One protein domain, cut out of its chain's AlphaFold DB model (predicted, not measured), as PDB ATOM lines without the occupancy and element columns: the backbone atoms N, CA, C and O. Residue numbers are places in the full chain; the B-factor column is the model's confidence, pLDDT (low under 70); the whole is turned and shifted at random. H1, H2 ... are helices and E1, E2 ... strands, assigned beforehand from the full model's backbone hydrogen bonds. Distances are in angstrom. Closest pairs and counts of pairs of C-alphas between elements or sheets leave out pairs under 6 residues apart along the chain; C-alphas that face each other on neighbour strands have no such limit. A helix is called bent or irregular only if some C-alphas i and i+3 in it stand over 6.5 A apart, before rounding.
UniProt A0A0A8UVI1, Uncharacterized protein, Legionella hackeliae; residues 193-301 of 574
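What this domain is: This is residues 193 to 301 of the 574 residues of an uncharacterized protein of Legionella hackeliae (UniProt A0A0A8UVI1). One very long helix, H4, makes the long axis of a rod, and H3 folds back along it as a helical hairpin, while the shorter H1 and H2 pack across it at steep tilts. A small two-stranded hairpin, E1 and E2, lies at one end of the rod, near the first residues of H4, and at the other end residues 292 to 301 of H4 stick out alone. The printed part has 109 residues, with four named helices and two named strands in the order H1, E1, E2, H2, H3, H4; the sheet, E1 - E2, is antiparallel and the class is mostly helix. The whole is loose, with a radius of gyration of the C-alphas of 17.2 A and spans of 65 by 23 by 20 A.

How they stand to each other: H1, residues 193 to 200, touches H4, residues 263 to 301, which meets it with residues 271 to 278 alone; the closest C-alphas are those of Leu 194 and Lys 275, 6.5 A apart, and the two run opposite ways at a steep tilt of 65 degrees. E1, residues 202 to 207, and E2, residues 210 to 215, form an antiparallel hairpin, their directions at 154 degrees. N 203 and O 214 are 2.8 A apart and N 212 and O 205 are 2.9 A apart, both within hydrogen-bond range. The closest C-alphas of E2 and H4 are those of Phe 213 and Leu 263, 7.4 A apart. H2, residues 225 to 233, touches H4 at residues 284 to 288 alone, the same way at a steep tilt of 49 degrees; the closest C-alphas are those of Ile 227 and Met 284, 7.3 A apart. H3, residues 238 to 256, touches H4 at residues 270 to 284 alone, opposite ways at a shallow tilt of 23 degrees, with the C-alphas of Tyr 247 and Arg 277 closest at 6.2 A. H4 is the hub, touching the three other helices. H2 and H3 are close but not clearly touching, with the C-alphas of Leu 231 and Tyr 240 closest at 7.1 A. In H1, H2 and H3 every O i to N i+4 pair is within hydrogen-bond range; in H4, 32 of 35 are.

Where its parts are: H1 begins at C-alpha 193, (90.010, 1.812, 58.529), and measures 11.1 A. E1 measures 16.1 A, E2 16.5 A and H2 12.3 A. H3 measures 27.4 A. H4 runs 56.7 A from C-alpha 263 at (90.852, -7.230, 38.589) to C-alpha 301 at (67.484, 24.135, 79.616); it is irregular, with C-alphas 264 and 267 7.4 A apart.

The domain as a whole: The two C-alphas farthest apart, those of Asn 209 and Ala 301, are 65.4 A apart. The printed part has no cut and no long link. The mean pLDDT of the printed part is 76.6; it is under 70 at residues 206 to 211, 222 to 228, 230 to 237, 258 to 265 and 299 to 301.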
ATOM      1  N   PRO A 193      91.174   2.651  58.205       89.12
ATOM      2  CA  PRO A 193      90.010   1.812  58.529       89.12
ATOM      3  C   PRO A 193      89.000   1.631  57.383       89.12
ATOM      4  O   PRO A 193      88.350   0.589  57.293       89.12
ATOM      5  N   LEU A 194      88.906   2.601  56.464       88.31
ATOM      6  CA  LEU A 194      88.055   2.515  55.274       88.31
ATOM      7  C   LEU A 194      88.488   1.404  54.296       88.31
ATOM      8  O   LEU A 194      87.651   0.913  53.546       88.31
ATOM      9  N   VAL A 195      89.754   0.968  54.325       90.12
ATOM     10  CA  VAL A 195      90.270  -0.193  53.567       90.12
ATOM     11  C   VAL A 195      89.680  -1.496  54.088       90.12
ATOM     12  O   VAL A 195      89.269  -2.348  53.306       90.12
ATOM     13  N   LEU A 196      89.627  -1.649  55.416       90.00
ATOM     14  CA  LEU A 196      89.047  -2.831  56.051       90.00
ATOM     15  C   LEU A 196      87.547  -2.890  55.774       90.00
ATOM     16  O   LEU A 196      87.066  -3.902  55.272       90.00
ATOM     17  N   ARG A 197      86.847  -1.764  55.967       88.62
ATOM     18  CA  ARG A 197      85.429  -1.657  55.617       88.62
ATOM     19  C   ARG A 197      85.167  -1.985  54.143       88.62
ATOM     20  O   ARG A 197      84.209  -2.687  53.852       88.62
ATOM     21  N   PHE A 198      86.004  -1.513  53.221       90.50
ATOM     22  CA  PHE A 198      85.850  -1.796  51.790       90.50
ATOM     23  C   PHE A 198      85.958  -3.287  51.447       90.50
ATOM     24  O   PHE A 198      85.286  -3.754  50.530       90.50
ATOM     25  N   ILE A 199      86.766  -4.046  52.188       89.81
ATOM     26  CA  ILE A 199      86.868  -5.500  52.026       89.81
ATOM     27  C   ILE A 199      85.612  -6.203  52.553       89.81
ATOM     28  O   ILE A 199      85.127  -7.115  51.894       89.81
ATOM     29  N   ASP A 200      85.046  -5.750  53.673       88.19
ATOM     30  CA  ASP A 200      83.787  -6.296  54.205       88.19
ATOM     31  C   ASP A 200      82.566  -5.912  53.326       88.19
ATOM     32  O   ASP A 200      81.628  -6.692  53.159       88.19
ATOM     33  N   ASP A 201      82.592  -4.725  52.708       88.12
ATOM     34  CA  ASP A 201      81.568  -4.211  51.784       88.12
ATOM     35  C   ASP A 201      81.705  -4.753  50.336       88.12
ATOM     36  O   ASP A 201      80.908  -4.373  49.473       88.12
ATOM     37  N   THR A 202      82.669  -5.635  50.025       86.75
ATOM     38  CA  THR A 202      82.869  -6.198  48.669       86.75
ATOM     39  C   THR A 202      82.981  -7.726  48.635       86.75
ATOM     40  O   THR A 202      83.299  -8.384  49.618       86.75
ATOM     41  N   GLU A 203      82.668  -8.324  47.484       83.56
ATOM     42  CA  GLU A 203      82.616  -9.775  47.290       83.56
ATOM     43  C   GLU A 203      83.112 -10.219  45.903       83.56
ATOM     44  O   GLU A 203      83.079  -9.468  44.921       83.56
ATOM     45  N   PHE A 204      83.544 -11.480  45.832       78.56
ATOM     46  CA  PHE A 204      83.929 -12.174  44.605       78.56
ATOM     47  C   PHE A 204      82.867 -13.198  44.208       78.56
ATOM     48  O   PHE A 204      82.497 -14.057  45.007       78.56
ATOM     49  N   LYS A 205      82.430 -13.156  42.947       72.88
ATOM     50  CA  LYS A 205      81.487 -14.115  42.361       72.88
ATOM     51  C   LYS A 205      82.101 -14.780  41.135       72.88
ATOM     52  O   LYS A 205      82.440 -14.106  40.163       72.88
ATOM     53  N   SER A 206      82.203 -16.107  41.167       68.25
ATOM     54  CA  SER A 206      82.483 -16.911  39.972       68.25
ATOM     55  C   SER A 206      81.202 -17.013  39.145       68.25
ATOM     56  O   SER A 206      80.174 -17.458  39.652       68.25
ATOM     57  N   MET A 207      81.256 -16.622  37.875       66.19
ATOM     58  CA  MET A 207      80.186 -16.794  36.892       66.19
ATOM     59  C   MET A 207      80.736 -17.650  35.747       66.19
ATOM     60  O   MET A 207      81.228 -17.137  34.741       66.19
ATOM     61  N   GLY A 208      80.747 -18.970  35.953       67.94
ATOM     62  CA  GLY A 208      81.499 -19.894  35.100       67.94
ATOM     63  C   GLY A 208      82.988 -19.536  35.096       67.94
ATOM     64  O   GLY A 208      83.580 -19.352  36.160       67.94
ATOM     65  N   ASN A 209      83.559 -19.376  33.900       62.38
ATOM     66  CA  ASN A 209      84.978 -19.066  33.684       62.38
ATOM     67  C   ASN A 209      85.358 -17.607  34.026       62.38
ATOM     68  O   ASN A 209      86.532 -17.252  33.964       62.38
ATOM     69  N   LEU A 210      84.388 -16.746  34.357       64.00
ATOM     70  CA  LEU A 210      84.616 -15.336  34.682       64.00
ATOM     71  C   LEU A 210      84.553 -15.102  36.193       64.00
ATOM     72  O   LEU A 210      83.564 -15.429  36.844       64.00
ATOM     73  N   THR A 211      85.580 -14.457  36.743       67.12
ATOM     74  CA  THR A 211      85.541 -13.917  38.108       67.12
ATOM     75  C   THR A 211      85.071 -12.470  38.058       67.12
ATOM     76  O   THR A 211      85.709 -11.637  37.418       67.12
ATOM     77  N   ARG A 212      83.977 -12.149  38.758       71.69
ATOM     78  CA  ARG A 212      83.486 -10.777  38.918       71.69
ATOM     79  C   ARG A 212      83.676 -10.309  40.358       71.69
ATOM     80  O   ARG A 212      83.265 -10.986  41.296       71.69
ATOM     81  N   PHE A 213      84.253  -9.125  40.513       77.69
ATOM     82  CA  PHE A 213      84.296  -8.382  41.770       77.69
ATOM     83  C   PHE A 213      83.116  -7.396  41.819       77.69
ATOM     84  O   PHE A 213      82.798  -6.762  40.812       77.69
ATOM     85  N   THR A 214      82.434  -7.284  42.959       79.56
ATOM     86  CA  THR A 214      81.295  -6.363  43.153       79.56
ATOM     87  C   THR A 214      81.207  -5.891  44.605       79.56
ATOM     88  O   THR A 214      81.563  -6.663  45.492       79.56
ATOM     89  N   PRO A 215      80.653  -4.698  44.895       84.88
ATOM     90  CA  PRO A 215      80.128  -4.407  46.229       84.88
ATOM     91  C   PRO A 215      79.068  -5.438  46.631       84.88
ATOM     92  O   PRO A 215      78.335  -5.934  45.770       84.88
ATOM     93  N   THR A 216      78.956  -5.734  47.926       85.44
ATOM     94  CA  THR A 216      77.939  -6.662  48.430       85.44
ATOM     95  C   THR A 216      76.529  -6.106  48.244       85.44
ATOM     96  O   THR A 216      76.312  -4.892  48.221       85.44
ATOM     97  N   ASN A 217      75.523  -6.983  48.198       81.19
ATOM     98  CA  ASN A 217      74.119  -6.552  48.255       81.19
ATOM     99  C   ASN A 217      73.811  -5.693  49.498       81.19
ATOM    100  O   ASN A 217      72.884  -4.886  49.462       81.19
ATOM    101  N   GLU A 218      74.574  -5.851  50.585       78.19
ATOM    102  CA  GLU A 218      74.431  -5.068  51.815       78.19
ATOM    103  C   GLU A 218      75.025  -3.668  51.657       78.19
ATOM    104  O   GLU A 218      74.330  -2.685  51.918       78.19
ATOM    105  N   ALA A 219      76.233  -3.569  51.096       79.50
ATOM    106  CA  ALA A 219      76.820  -2.307  50.671       79.50
ATOM    107  C   ALA A 219      75.920  -1.581  49.655       79.50
ATOM    108  O   ALA A 219      75.750  -0.369  49.731       79.50
ATOM    109  N   LEU A 220      75.278  -2.285  48.716       76.31
ATOM    110  CA  LEU A 220      74.387  -1.685  47.711       76.31
ATOM    111  C   LEU A 220      72.997  -1.274  48.234       76.31
ATOM    112  O   LEU A 220      72.227  -0.657  47.475       76.31
ATOM    113  N   ARG A 221      72.670  -1.541  49.509       70.31
ATOM    114  CA  ARG A 221      71.496  -0.942  50.167       70.31
ATOM    115  C   ARG A 221      71.623   0.590  50.145       70.31
ATOM    116  O   ARG A 221      72.721   1.143  50.093       70.31
ATOM    117  N   GLY A 222      70.475   1.268  50.109       62.66
ATOM    118  CA  GLY A 222      70.400   2.732  50.083       62.66
ATOM    119  C   GLY A 222      70.761   3.374  51.425       62.66
ATOM    120  O   GLY A 222      71.404   2.756  52.271       62.66
ATOM    121  N   ILE A 223      70.304   4.616  51.628       64.25
ATOM    122  CA  ILE A 223      70.480   5.348  52.892       64.25
ATOM    123  C   ILE A 223      70.054   4.446  54.058       64.25
ATOM    124  O   ILE A 223      68.924   3.964  54.098       64.25
ATOM    125  N   HIS A 224      70.962   4.218  55.011       67.25
ATOM    126  CA  HIS A 224      70.693   3.350  56.155       67.25
ATOM    127  C   HIS A 224      69.418   3.817  56.899       67.25
ATOM    128  O   HIS A 224      69.328   5.008  57.213       67.25
ATOM    129  N   PRO A 225      68.448   2.944  57.253       69.44
ATOM    130  CA  PRO A 225      67.099   3.375  57.660       69.44
ATOM    131  C   PRO A 225      67.028   4.358  58.841       69.44
ATOM    132  O   PRO A 225      66.103   5.162  58.924       69.44
ATOM    133  N   LYS A 226      68.017   4.348  59.751       67.19
ATOM    134  CA  LYS A 226      68.110   5.348  60.840       67.19
ATOM    135  C   LYS A 226      68.465   6.753  60.327       67.19
ATOM    136  O   LYS A 226      67.986   7.725  60.900       67.19
ATOM    137  N   ILE A 227      69.289   6.844  59.280       65.06
ATOM    138  CA  ILE A 227      69.631   8.094  58.586       65.06
ATOM    139  C   ILE A 227      68.432   8.540  57.745       65.06
ATOM    140  O   ILE A 227      68.046   9.699  57.803       65.06
ATOM    141  N   GLU A 228      67.782   7.616  57.031       66.75
ATOM    142  CA  GLU A 228      66.609   7.936  56.211       66.75
ATOM    143  C   GLU A 228      65.450   8.481  57.060       66.75
ATOM    144  O   GLU A 228      64.892   9.532  56.748       66.75
ATOM    145  N   LYS A 229      65.133   7.822  58.185       70.12
ATOM    146  CA  LYS A 229      64.143   8.312  59.153       70.12
ATOM    147  C   LYS A 229      64.507   9.706  59.671       70.12
ATOM    148  O   LYS A 229      63.655  10.585  59.682       70.12
ATOM    149  N   PHE A 230      65.766   9.925  60.042       67.06
ATOM    150  CA  PHE A 230      66.232  11.226  60.521       67.06
ATOM    151  C   PHE A 230      66.141  12.326  59.446       67.06
ATOM    152  O   PHE A 230      65.709  13.433  59.746       67.06
ATOM    153  N   LEU A 231      66.467  12.032  58.182       63.66
ATOM    154  CA  LEU A 231      66.323  12.988  57.075       63.66
ATOM    155  C   LEU A 231      64.861  13.398  56.838       63.66
ATOM    156  O   LEU A 231      64.614  14.519  56.404       63.66
ATOM    157  N   ARG A 232      63.896  12.519  57.148       66.19
ATOM    158  CA  ARG A 232      62.455  12.839  57.151       66.19
ATOM    159  C   ARG A 232      62.023  13.661  58.380       66.19
ATOM    160  O   ARG A 232      60.989  14.315  58.319       66.19
ATOM    161  N   GLU A 233      62.793  13.638  59.469       69.38
ATOM    162  CA  GLU A 233      62.533  14.375  60.720       69.38
ATOM    163  C   GLU A 233      63.225  15.756  60.774       69.38
ATOM    164  O   GLU A 233      62.767  16.634  61.501       69.38
ATOM    165  N   VAL A 234      64.306  15.968  60.010       63.44
ATOM    166  CA  VAL A 234      65.145  17.193  60.015       63.44
ATOM    167  C   VAL A 234      65.143  17.873  58.630       63.44
ATOM    168  O   VAL A 234      66.142  18.388  58.135       63.44
ATOM    169  N   THR A 235      63.984  17.878  57.970       54.38
ATOM    170  CA  THR A 235      63.792  18.316  56.570       54.38
ATOM    171  C   THR A 235      64.041  19.805  56.293       54.38
ATOM    172  O   THR A 235      64.128  20.188  55.127       54.38
ATOM    173  N   ALA A 236      64.155  20.650  57.323       57.44
ATOM    174  CA  ALA A 236      64.298  22.101  57.179       57.44
ATOM    175  C   ALA A 236      65.743  22.583  56.923       57.44
ATOM    176  O   ALA A 236      65.944  23.649  56.339       57.44
ATOM    177  N   GLU A 237      66.763  21.830  57.347       67.75
ATOM    178  CA  GLU A 237      68.160  22.272  57.257       67.75
ATOM    179  C   GLU A 237      68.785  21.898  55.896       67.75
ATOM    180  O   GLU A 237      69.085  20.738  55.601       67.75
ATOM    181  N   LYS A 238      69.008  22.922  55.058       72.69
ATOM    182  CA  LYS A 238      69.493  22.835  53.662       72.69
ATOM    183  C   LYS A 238      70.732  21.947  53.471       72.69
ATOM    184  O   LYS A 238      70.869  21.320  52.421       72.69
ATOM    185  N   GLU A 239      71.623  21.890  54.457       74.44
ATOM    186  CA  GLU A 239      72.869  21.117  54.386       74.44
ATOM    187  C   GLU A 239      72.626  19.601  54.343       74.44
ATOM    188  O   GLU A 239      73.250  18.911  53.537       74.44
ATOM    189  N   TYR A 240      71.661  19.079  55.109       73.81
ATOM    190  CA  TYR A 240      71.318  17.651  55.076       73.81
ATOM    191  C   TYR A 240      70.735  17.228  53.726       73.81
ATOM    192  O   TYR A 240      71.032  16.139  53.236       73.81
ATOM    193  N   LEU A 241      69.931  18.093  53.096       72.88
ATOM    194  CA  LEU A 241      69.356  17.829  51.774       72.88
ATOM    195  C   LEU A 241      70.424  17.799  50.672       72.88
ATOM    196  O   LEU A 241      70.278  17.052  49.705       72.88
ATOM    197  N   LEU A 242      71.502  18.577  50.811       81.50
ATOM    198  CA  LEU A 242      72.667  18.494  49.926       81.50
ATOM    199  C   LEU A 242      73.442  17.192  50.169       81.50
ATOM    200  O   LEU A 242      73.655  16.434  49.224       81.50
ATOM    201  N   LEU A 243      73.765  16.885  51.428       80.69
ATOM    202  CA  LEU A 243      74.533  15.696  51.810       80.69
ATOM    203  C   LEU A 243      73.823  14.383  51.413       80.69
ATOM    204  O   LEU A 243      74.453  13.447  50.926       80.69
ATOM    205  N   ALA A 244      72.493  14.329  51.540       77.06
ATOM    206  CA  ALA A 244      71.680  13.194  51.100       77.06
ATOM    207  C   ALA A 244      71.639  13.034  49.570       77.06
ATOM    208  O   ALA A 244      71.649  11.907  49.073       77.06
ATOM    209  N   ARG A 245      71.625  14.136  48.806       79.88
ATOM    210  CA  ARG A 245      71.720  14.093  47.336       79.88
ATOM    211  C   ARG A 245      73.093  13.620  46.875       79.88
ATOM    212  O   ARG A 245      73.165  12.798  45.967       79.88
ATOM    213  N   GLU A 246      74.156  14.106  47.510       85.62
ATOM    214  CA  GLU A 246      75.531  13.684  47.235       85.62
ATOM    215  C   GLU A 246      75.691  12.178  47.489       85.62
ATOM    216  O   GLU A 246      76.102  11.442  46.595       85.62
ATOM    217  N   TYR A 247      75.212  11.693  48.640       84.44
ATOM    218  CA  TYR A 247      75.210  10.271  48.988       84.44
ATOM    219  C   TYR A 247      74.477   9.385  47.968       84.44
ATOM    220  O   TYR A 247      74.992   8.337  47.563       84.44
ATOM    221  N   LEU A 248      73.277   9.792  47.539       80.31
ATOM    222  CA  LEU A 248      72.508   9.069  46.523       80.31
ATOM    223  C   LEU A 248      73.216   9.085  45.162       80.31
ATOM    224  O   LEU A 248      73.233   8.063  44.480       80.31
ATOM    225  N   SER A 249      73.851  10.205  44.800       85.12
ATOM    226  CA  SER A 249      74.669  10.322  43.590       85.12
ATOM    227  C   SER A 249      75.838   9.333  43.614       85.12
ATOM    228  O   SER A 249      75.926   8.474  42.738       85.12
ATOM    229  N   THR A 250      76.669   9.342  44.664       86.38
ATOM    230  CA  THR A 250      77.793   8.398  44.814       86.38
ATOM    231  C   THR A 250      77.319   6.942  44.851       86.38
ATOM    232  O   THR A 250      77.936   6.078  44.233       86.38
ATOM    233  N   THR A 251      76.198   6.653  45.520       83.19
ATOM    234  CA  THR A 251      75.612   5.301  45.570       83.19
ATOM    235  C   THR A 251      75.148   4.822  44.192       83.19
ATOM    236  O   THR A 251      75.297   3.641  43.872       83.19
ATOM    237  N   ASN A 252      74.634   5.720  43.350       82.62
ATOM    238  CA  ASN A 252      74.293   5.402  41.965       82.62
ATOM    239  C   ASN A 252      75.552   5.208  41.108       82.62
ATOM    240  O   ASN A 252      75.613   4.218  40.385       82.62
ATOM    241  N   SER A 253      76.583   6.048  41.256       84.81
ATOM    242  CA  SER A 253      77.882   5.866  40.584       84.81
ATOM    243  C   SER A 253      78.530   4.516  40.906       84.81
ATOM    244  O   SER A 253      79.071   3.865  40.019       84.81
ATOM    245  N   ILE A 254      78.433   4.048  42.157       84.75
ATOM    246  CA  ILE A 254      78.904   2.713  42.572       84.75
ATOM    247  C   ILE A 254      78.129   1.598  41.848       84.75
ATOM    248  O   ILE A 254      78.722   0.597  41.455       84.75
ATOM    249  N   LYS A 255      76.814   1.764  41.645       79.00
ATOM    250  CA  LYS A 255      75.956   0.787  40.948       79.00
ATOM    251  C   LYS A 255      76.174   0.761  39.435       79.00
ATOM    252  O   LYS A 255      76.015  -0.295  38.830       79.00
ATOM    253  N   THR A 256      76.524   1.894  38.829       76.00
ATOM    254  CA  THR A 256      76.802   2.006  37.388       76.00
ATOM    255  C   THR A 256      78.262   1.744  37.021       76.00
ATOM    256  O   THR A 256      78.568   1.636  35.833       76.00
ATOM    257  N   LEU A 257      79.168   1.609  37.999       74.12
ATOM    258  CA  LEU A 257      80.581   1.351  37.741       74.12
ATOM    259  C   LEU A 257      80.768  -0.012  37.053       74.12
ATOM    260  O   LEU A 257      80.551  -1.071  37.650       74.12
ATOM    261  N   GLN A 258      81.219   0.009  35.799       63.56
ATOM    262  CA  GLN A 258      81.653  -1.197  35.099       63.56
ATOM    263  C   GLN A 258      82.973  -1.691  35.706       63.56
ATOM    264  O   GLN A 258      84.057  -1.297  35.288       63.56
ATOM    265  N   VAL A 259      82.872  -2.561  36.713       60.75
ATOM    266  CA  VAL A 259      84.017  -3.330  37.215       60.75
ATOM    267  C   VAL A 259      84.515  -4.222  36.075       60.75
ATOM    268  O   VAL A 259      83.770  -5.082  35.600       60.75
ATOM    269  N   SER A 260      85.749  -3.999  35.620       54.94
ATOM    270  CA  SER A 260      86.344  -4.768  34.526       54.94
ATOM    271  C   SER A 260      86.672  -6.195  34.965       54.94
ATOM    272  O   SER A 260      86.857  -6.486  36.147       54.94
ATOM    273  N   ILE A 261      86.793  -7.080  33.974       51.34
ATOM    274  CA  ILE A 261      87.351  -8.427  34.137       51.34
ATOM    275  C   ILE A 261      88.836  -8.329  34.543       51.34
ATOM    276  O   ILE A 261      89.333  -9.200  35.257       51.34
ATOM    277  N   ASP A 262      89.534  -7.238  34.179       59.12
ATOM    278  CA  ASP A 262      90.815  -6.909  34.810       59.12
ATOM    279  C   ASP A 262      90.608  -6.478  36.267       59.12
ATOM    280  O   ASP A 262      90.344  -5.316  36.602       59.12
ATOM    281  N   LEU A 263      90.801  -7.444  37.155       63.09
ATOM    282  CA  LEU A 263      90.852  -7.230  38.589       63.09
ATOM    283  C   LEU A 263      92.043  -6.364  39.013       63.09
ATOM    284  O   LEU A 263      91.970  -5.785  40.086       63.09
ATOM    285  N   LYS A 264      93.133  -6.243  38.239       65.62
ATOM    286  CA  LYS A 264      94.379  -5.606  38.713       65.62
ATOM    287  C   LYS A 264      94.235  -4.094  38.923       65.62
ATOM    288  O   LYS A 264      94.964  -3.540  39.749       65.62
ATOM    289  N   THR A 265      93.276  -3.457  38.248       64.69
ATOM    290  CA  THR A 265      92.955  -2.022  38.373       64.69
ATOM    291  C   THR A 265      91.566  -1.729  38.959       64.69
ATOM    292  O   THR A 265      91.403  -0.744  39.683       64.69
ATOM    293  N   SER A 266      90.566  -2.583  38.706       71.94
ATOM    294  CA  SER A 266      89.152  -2.260  38.963       71.94
ATOM    295  C   SER A 266      88.790  -1.980  40.428       71.94
ATOM    296  O   SER A 266      87.923  -1.145  40.696       71.94
ATOM    297  N   TYR A 267      89.447  -2.633  41.395       81.00
ATOM    298  CA  TYR A 267      89.150  -2.397  42.813       81.00
ATOM    299  C   TYR A 267      89.623  -1.031  43.315       81.00
ATOM    300  O   TYR A 267      89.015  -0.511  44.243       81.00
ATOM    301  N   LEU A 268      90.650  -0.418  42.713       84.38
ATOM    302  CA  LEU A 268      91.124   0.910  43.125       84.38
ATOM    303  C   LEU A 268      90.114   2.001  42.743       84.38
ATOM    304  O   LEU A 268      89.807   2.873  43.554       84.38
ATOM    305  N   ALA A 269      89.541   1.913  41.540       82.69
ATOM    306  CA  ALA A 269      88.486   2.822  41.089       82.69
ATOM    307  C   ALA A 269      87.211   2.690  41.944       82.69
ATOM    308  O   ALA A 269      86.602   3.693  42.331       82.69
ATOM    309  N   LEU A 270      86.833   1.457  42.297       86.62
ATOM    310  CA  LEU A 270      85.716   1.216  43.208       86.62
ATOM    311  C   LEU A 270      86.027   1.720  44.631       86.62
ATOM    312  O   LEU A 270      85.173   2.368  45.231       86.62
ATOM    313  N   PHE A 271      87.243   1.488  45.143       89.06
ATOM    314  CA  PHE A 271      87.668   1.911  46.480       89.06
ATOM    315  C   PHE A 271      87.575   3.424  46.662       89.06
ATOM    316  O   PHE A 271      86.906   3.866  47.590       89.06
ATOM    317  N   GLU A 272      88.162   4.232  45.771       88.56
ATOM    318  CA  GLU A 272      88.078   5.697  45.897       88.56
ATOM    319  C   GLU A 272      86.621   6.196  45.815       88.56
ATOM    320  O   GLU A 272      86.239   7.111  46.547       88.56
ATOM    321  N   THR A 273      85.765   5.539  45.024       88.12
ATOM    322  CA  THR A 273      84.328   5.868  44.963       88.12
ATOM    323  C   THR A 273      83.595   5.509  46.269       88.12
ATOM    324  O   THR A 273      82.802   6.301  46.781       88.12
ATOM    325  N   MET A 274      83.877   4.344  46.863       88.62
ATOM    326  CA  MET A 274      83.291   3.929  48.147       88.62
ATOM    327  C   MET A 274      83.825   4.742  49.335       88.62
ATOM    328  O   MET A 274      83.069   5.094  50.234       88.62
ATOM    329  N   LYS A 275      85.094   5.146  49.298       90.56
ATOM    330  CA  LYS A 275      85.764   6.014  50.277       90.56
ATOM    331  C   LYS A 275      85.152   7.417  50.346       90.56
ATOM    332  O   LYS A 275      85.066   7.981  51.435       90.56
ATOM    333  N   ILE A 276      84.659   7.959  49.225       89.94
ATOM    334  CA  ILE A 276      83.813   9.169  49.219       89.94
ATOM    335  C   ILE A 276      82.507   8.893  49.975       89.94
ATOM    336  O   ILE A 276      82.172   9.621  50.908       89.94
ATOM    337  N   ARG A 277      81.801   7.807  49.631       88.06
ATOM    338  CA  ARG A 277      80.539   7.428  50.287       88.06
ATOM    339  C   ARG A 277      80.693   7.247  51.801       88.06
ATOM    340  O   ARG A 277      79.849   7.739  52.543       88.06
ATOM    341  N   TYR A 278      81.748   6.586  52.270       89.25
ATOM    342  CA  TYR A 278      81.966   6.360  53.703       89.25
ATOM    343  C   TYR A 278      82.114   7.669  54.482       89.25
ATOM    344  O   TYR A 278      81.474   7.831  55.516       89.25
ATOM    345  N   ARG A 279      82.850   8.644  53.936       88.81
ATOM    346  CA  ARG A 279      82.977   9.989  54.523       88.81
ATOM    347  C   ARG A 279      81.639  10.735  54.578       88.81
ATOM    348  O   ARG A 279      81.393  11.484  55.521       88.81
ATOM    349  N   LEU A 280      80.763  10.525  53.592       87.19
ATOM    350  CA  LEU A 280      79.400  11.072  53.613       87.19
ATOM    351  C   LEU A 280      78.556  10.420  54.720       87.19
ATOM    352  O   LEU A 280      77.855  11.135  55.431       87.19
ATOM    353  N   GLU A 281      78.666   9.105  54.932       83.69
ATOM    354  CA  GLU A 281      77.983   8.402  56.034       83.69
ATOM    355  C   GLU A 281      78.495   8.847  57.410       83.69
ATOM    356  O   GLU A 281      77.692   9.124  58.299       83.69
ATOM    357  N   GLU A 282      79.811   8.984  57.585       86.19
ATOM    358  CA  GLU A 282      80.429   9.516  58.807       86.19
ATOM    359  C   GLU A 282      79.932  10.937  59.110       86.19
ATOM    360  O   GLU A 282      79.506  11.224  60.231       86.19
ATOM    361  N   ARG A 283      79.890  11.815  58.097       85.44
ATOM    362  CA  ARG A 283      79.378  13.186  58.239       85.44
ATOM    363  C   ARG A 283      77.880  13.218  58.552       85.44
ATOM    364  O   ARG A 283      77.469  13.964  59.439       85.44
ATOM    365  N   MET A 284      77.073  12.379  57.896       80.75
ATOM    366  CA  MET A 284      75.652  12.202  58.227       80.75
ATOM    367  C   MET A 284      75.473  11.771  59.687       80.75
ATOM    368  O   MET A 284      74.629  12.322  60.392       80.75
ATOM    369  N   LEU A 285      76.278  10.816  60.162       82.44
ATOM    370  CA  LEU A 285      76.211  10.306  61.531       82.44
ATOM    371  C   LEU A 285      76.678  11.334  62.575       82.44
ATOM    372  O   LEU A 285      76.062  11.392  63.640       82.44
ATOM    373  N   SER A 286      77.684  12.168  62.281       84.44
ATOM    374  CA  SER A 286      78.079  13.296  63.147       84.44
ATOM    375  C   SER A 286      76.935  14.294  63.298       84.44
ATOM    376  O   SER A 286      76.449  14.517  64.406       84.44
ATOM    377  N   MET A 287      76.401  14.791  62.178       78.62
ATOM    378  CA  MET A 287      75.316  15.776  62.191       78.62
ATOM    379  C   MET A 287      74.051  15.216  62.877       78.62
ATOM    380  O   MET A 287      73.389  15.913  63.645       78.62
ATOM    381  N   MET A 288      73.761  13.917  62.716       78.12
ATOM    382  CA  MET A 288      72.716  13.217  63.480       78.12
ATOM    383  C   MET A 288      72.951  13.205  64.998       78.12
ATOM    384  O   MET A 288      71.984  13.267  65.762       78.12
ATOM    385  N   GLN A 289      74.198  13.079  65.458       82.56
ATOM    386  CA  GLN A 289      74.535  13.152  66.881       82.56
ATOM    387  C   GLN A 289      74.439  14.592  67.392       82.56
ATOM    388  O   GLN A 289      73.808  14.818  68.421       82.56
ATOM    389  N   GLU A 290      74.961  15.564  66.646       81.44
ATOM    390  CA  GLU A 290      74.885  16.994  66.967       81.44
ATOM    391  C   GLU A 290      73.431  17.480  67.082       81.44
ATOM    392  O   GLU A 290      73.076  18.152  68.047       81.44
ATOM    393  N   ALA A 291      72.550  17.097  66.151       76.12
ATOM    394  CA  ALA A 291      71.126  17.429  66.208       76.12
ATOM    395  C   ALA A 291      70.426  16.822  67.440       76.12
ATOM    396  O   ALA A 291      69.592  17.474  68.072       76.12
ATOM    397  N   ARG A 292      70.795  15.593  67.831       77.69
ATOM    398  CA  ARG A 292      70.297  14.956  69.065       77.69
ATOM    399  C   ARG A 292      70.830  15.641  70.318       77.69
ATOM    400  O   ARG A 292      70.059  15.854  71.247       77.69
ATOM    401  N   GLN A 293      72.105  16.026  70.336       80.56
ATOM    402  CA  GLN A 293      72.699  16.794  71.431       80.56
ATOM    403  C   GLN A 293      72.005  18.153  71.573       80.56
ATOM    404  O   GLN A 293      71.482  18.431  72.645       80.56
ATOM    405  N   LYS A 294      71.871  18.935  70.490       77.94
ATOM    406  CA  LYS A 294      71.111  20.202  70.467       77.94
ATOM    407  C   LYS A 294      69.699  20.023  71.039       77.94
ATOM    408  O   LYS A 294      69.308  20.770  71.934       77.94
ATOM    409  N   LYS A 295      68.955  19.002  70.590       75.75
ATOM    410  CA  LYS A 295      67.604  18.700  71.097       75.75
ATOM    411  C   LYS A 295      67.602  18.362  72.594       75.75
ATOM    412  O   LYS A 295      66.758  18.875  73.322       75.75
ATOM    413  N   ASN A 296      68.556  17.561  73.065       73.00
ATOM    414  CA  ASN A 296      68.686  17.216  74.481       73.00
ATOM    415  C   ASN A 296      69.065  18.433  75.345       73.00
ATOM    416  O   ASN A 296      68.493  18.603  76.417       73.00
ATOM    417  N   THR A 297      69.957  19.310  74.874       73.31
ATOM    418  CA  THR A 297      70.336  20.549  75.575       73.31
ATOM    419  C   THR A 297      69.163  21.525  75.676       73.31
ATOM    420  O   THR A 297      68.952  22.114  76.731       73.31
ATOM    421  N   ILE A 298      68.345  21.651  74.622       72.81
ATOM    422  CA  ILE A 298      67.107  22.451  74.655       72.81
ATOM    423  C   ILE A 298      66.122  21.885  75.690       72.81
ATOM    424  O   ILE A 298      65.535  22.647  76.456       72.81
ATOM    425  N   ILE A 299      65.969  20.557  75.761       66.75
ATOM    426  CA  ILE A 299      65.114  19.898  76.762       66.75
ATOM    427  C   ILE A 299      65.654  20.125  78.185       66.75
ATOM    428  O   ILE A 299      64.873  20.444  79.076       66.75
ATOM    429  N   ALA A 300      66.971  20.028  78.399       64.69
ATOM    430  CA  ALA A 300      67.602  20.279  79.696       64.69
ATOM    431  C   ALA A 300      67.413  21.735  80.166       64.69
ATOM    432  O   ALA A 300      66.905  21.961  81.262       64.69
ATOM    433  N   ALA A 301      67.700  22.719  79.308       63.12
ATOM    434  CA  ALA A 301      67.484  24.135  79.616       63.12
ATOM    435  C   ALA A 301      65.998  24.456  79.893       63.12
ATOM    436  O   ALA A 301      65.677  25.284  80.745       63.12
TER     437      ALA A 301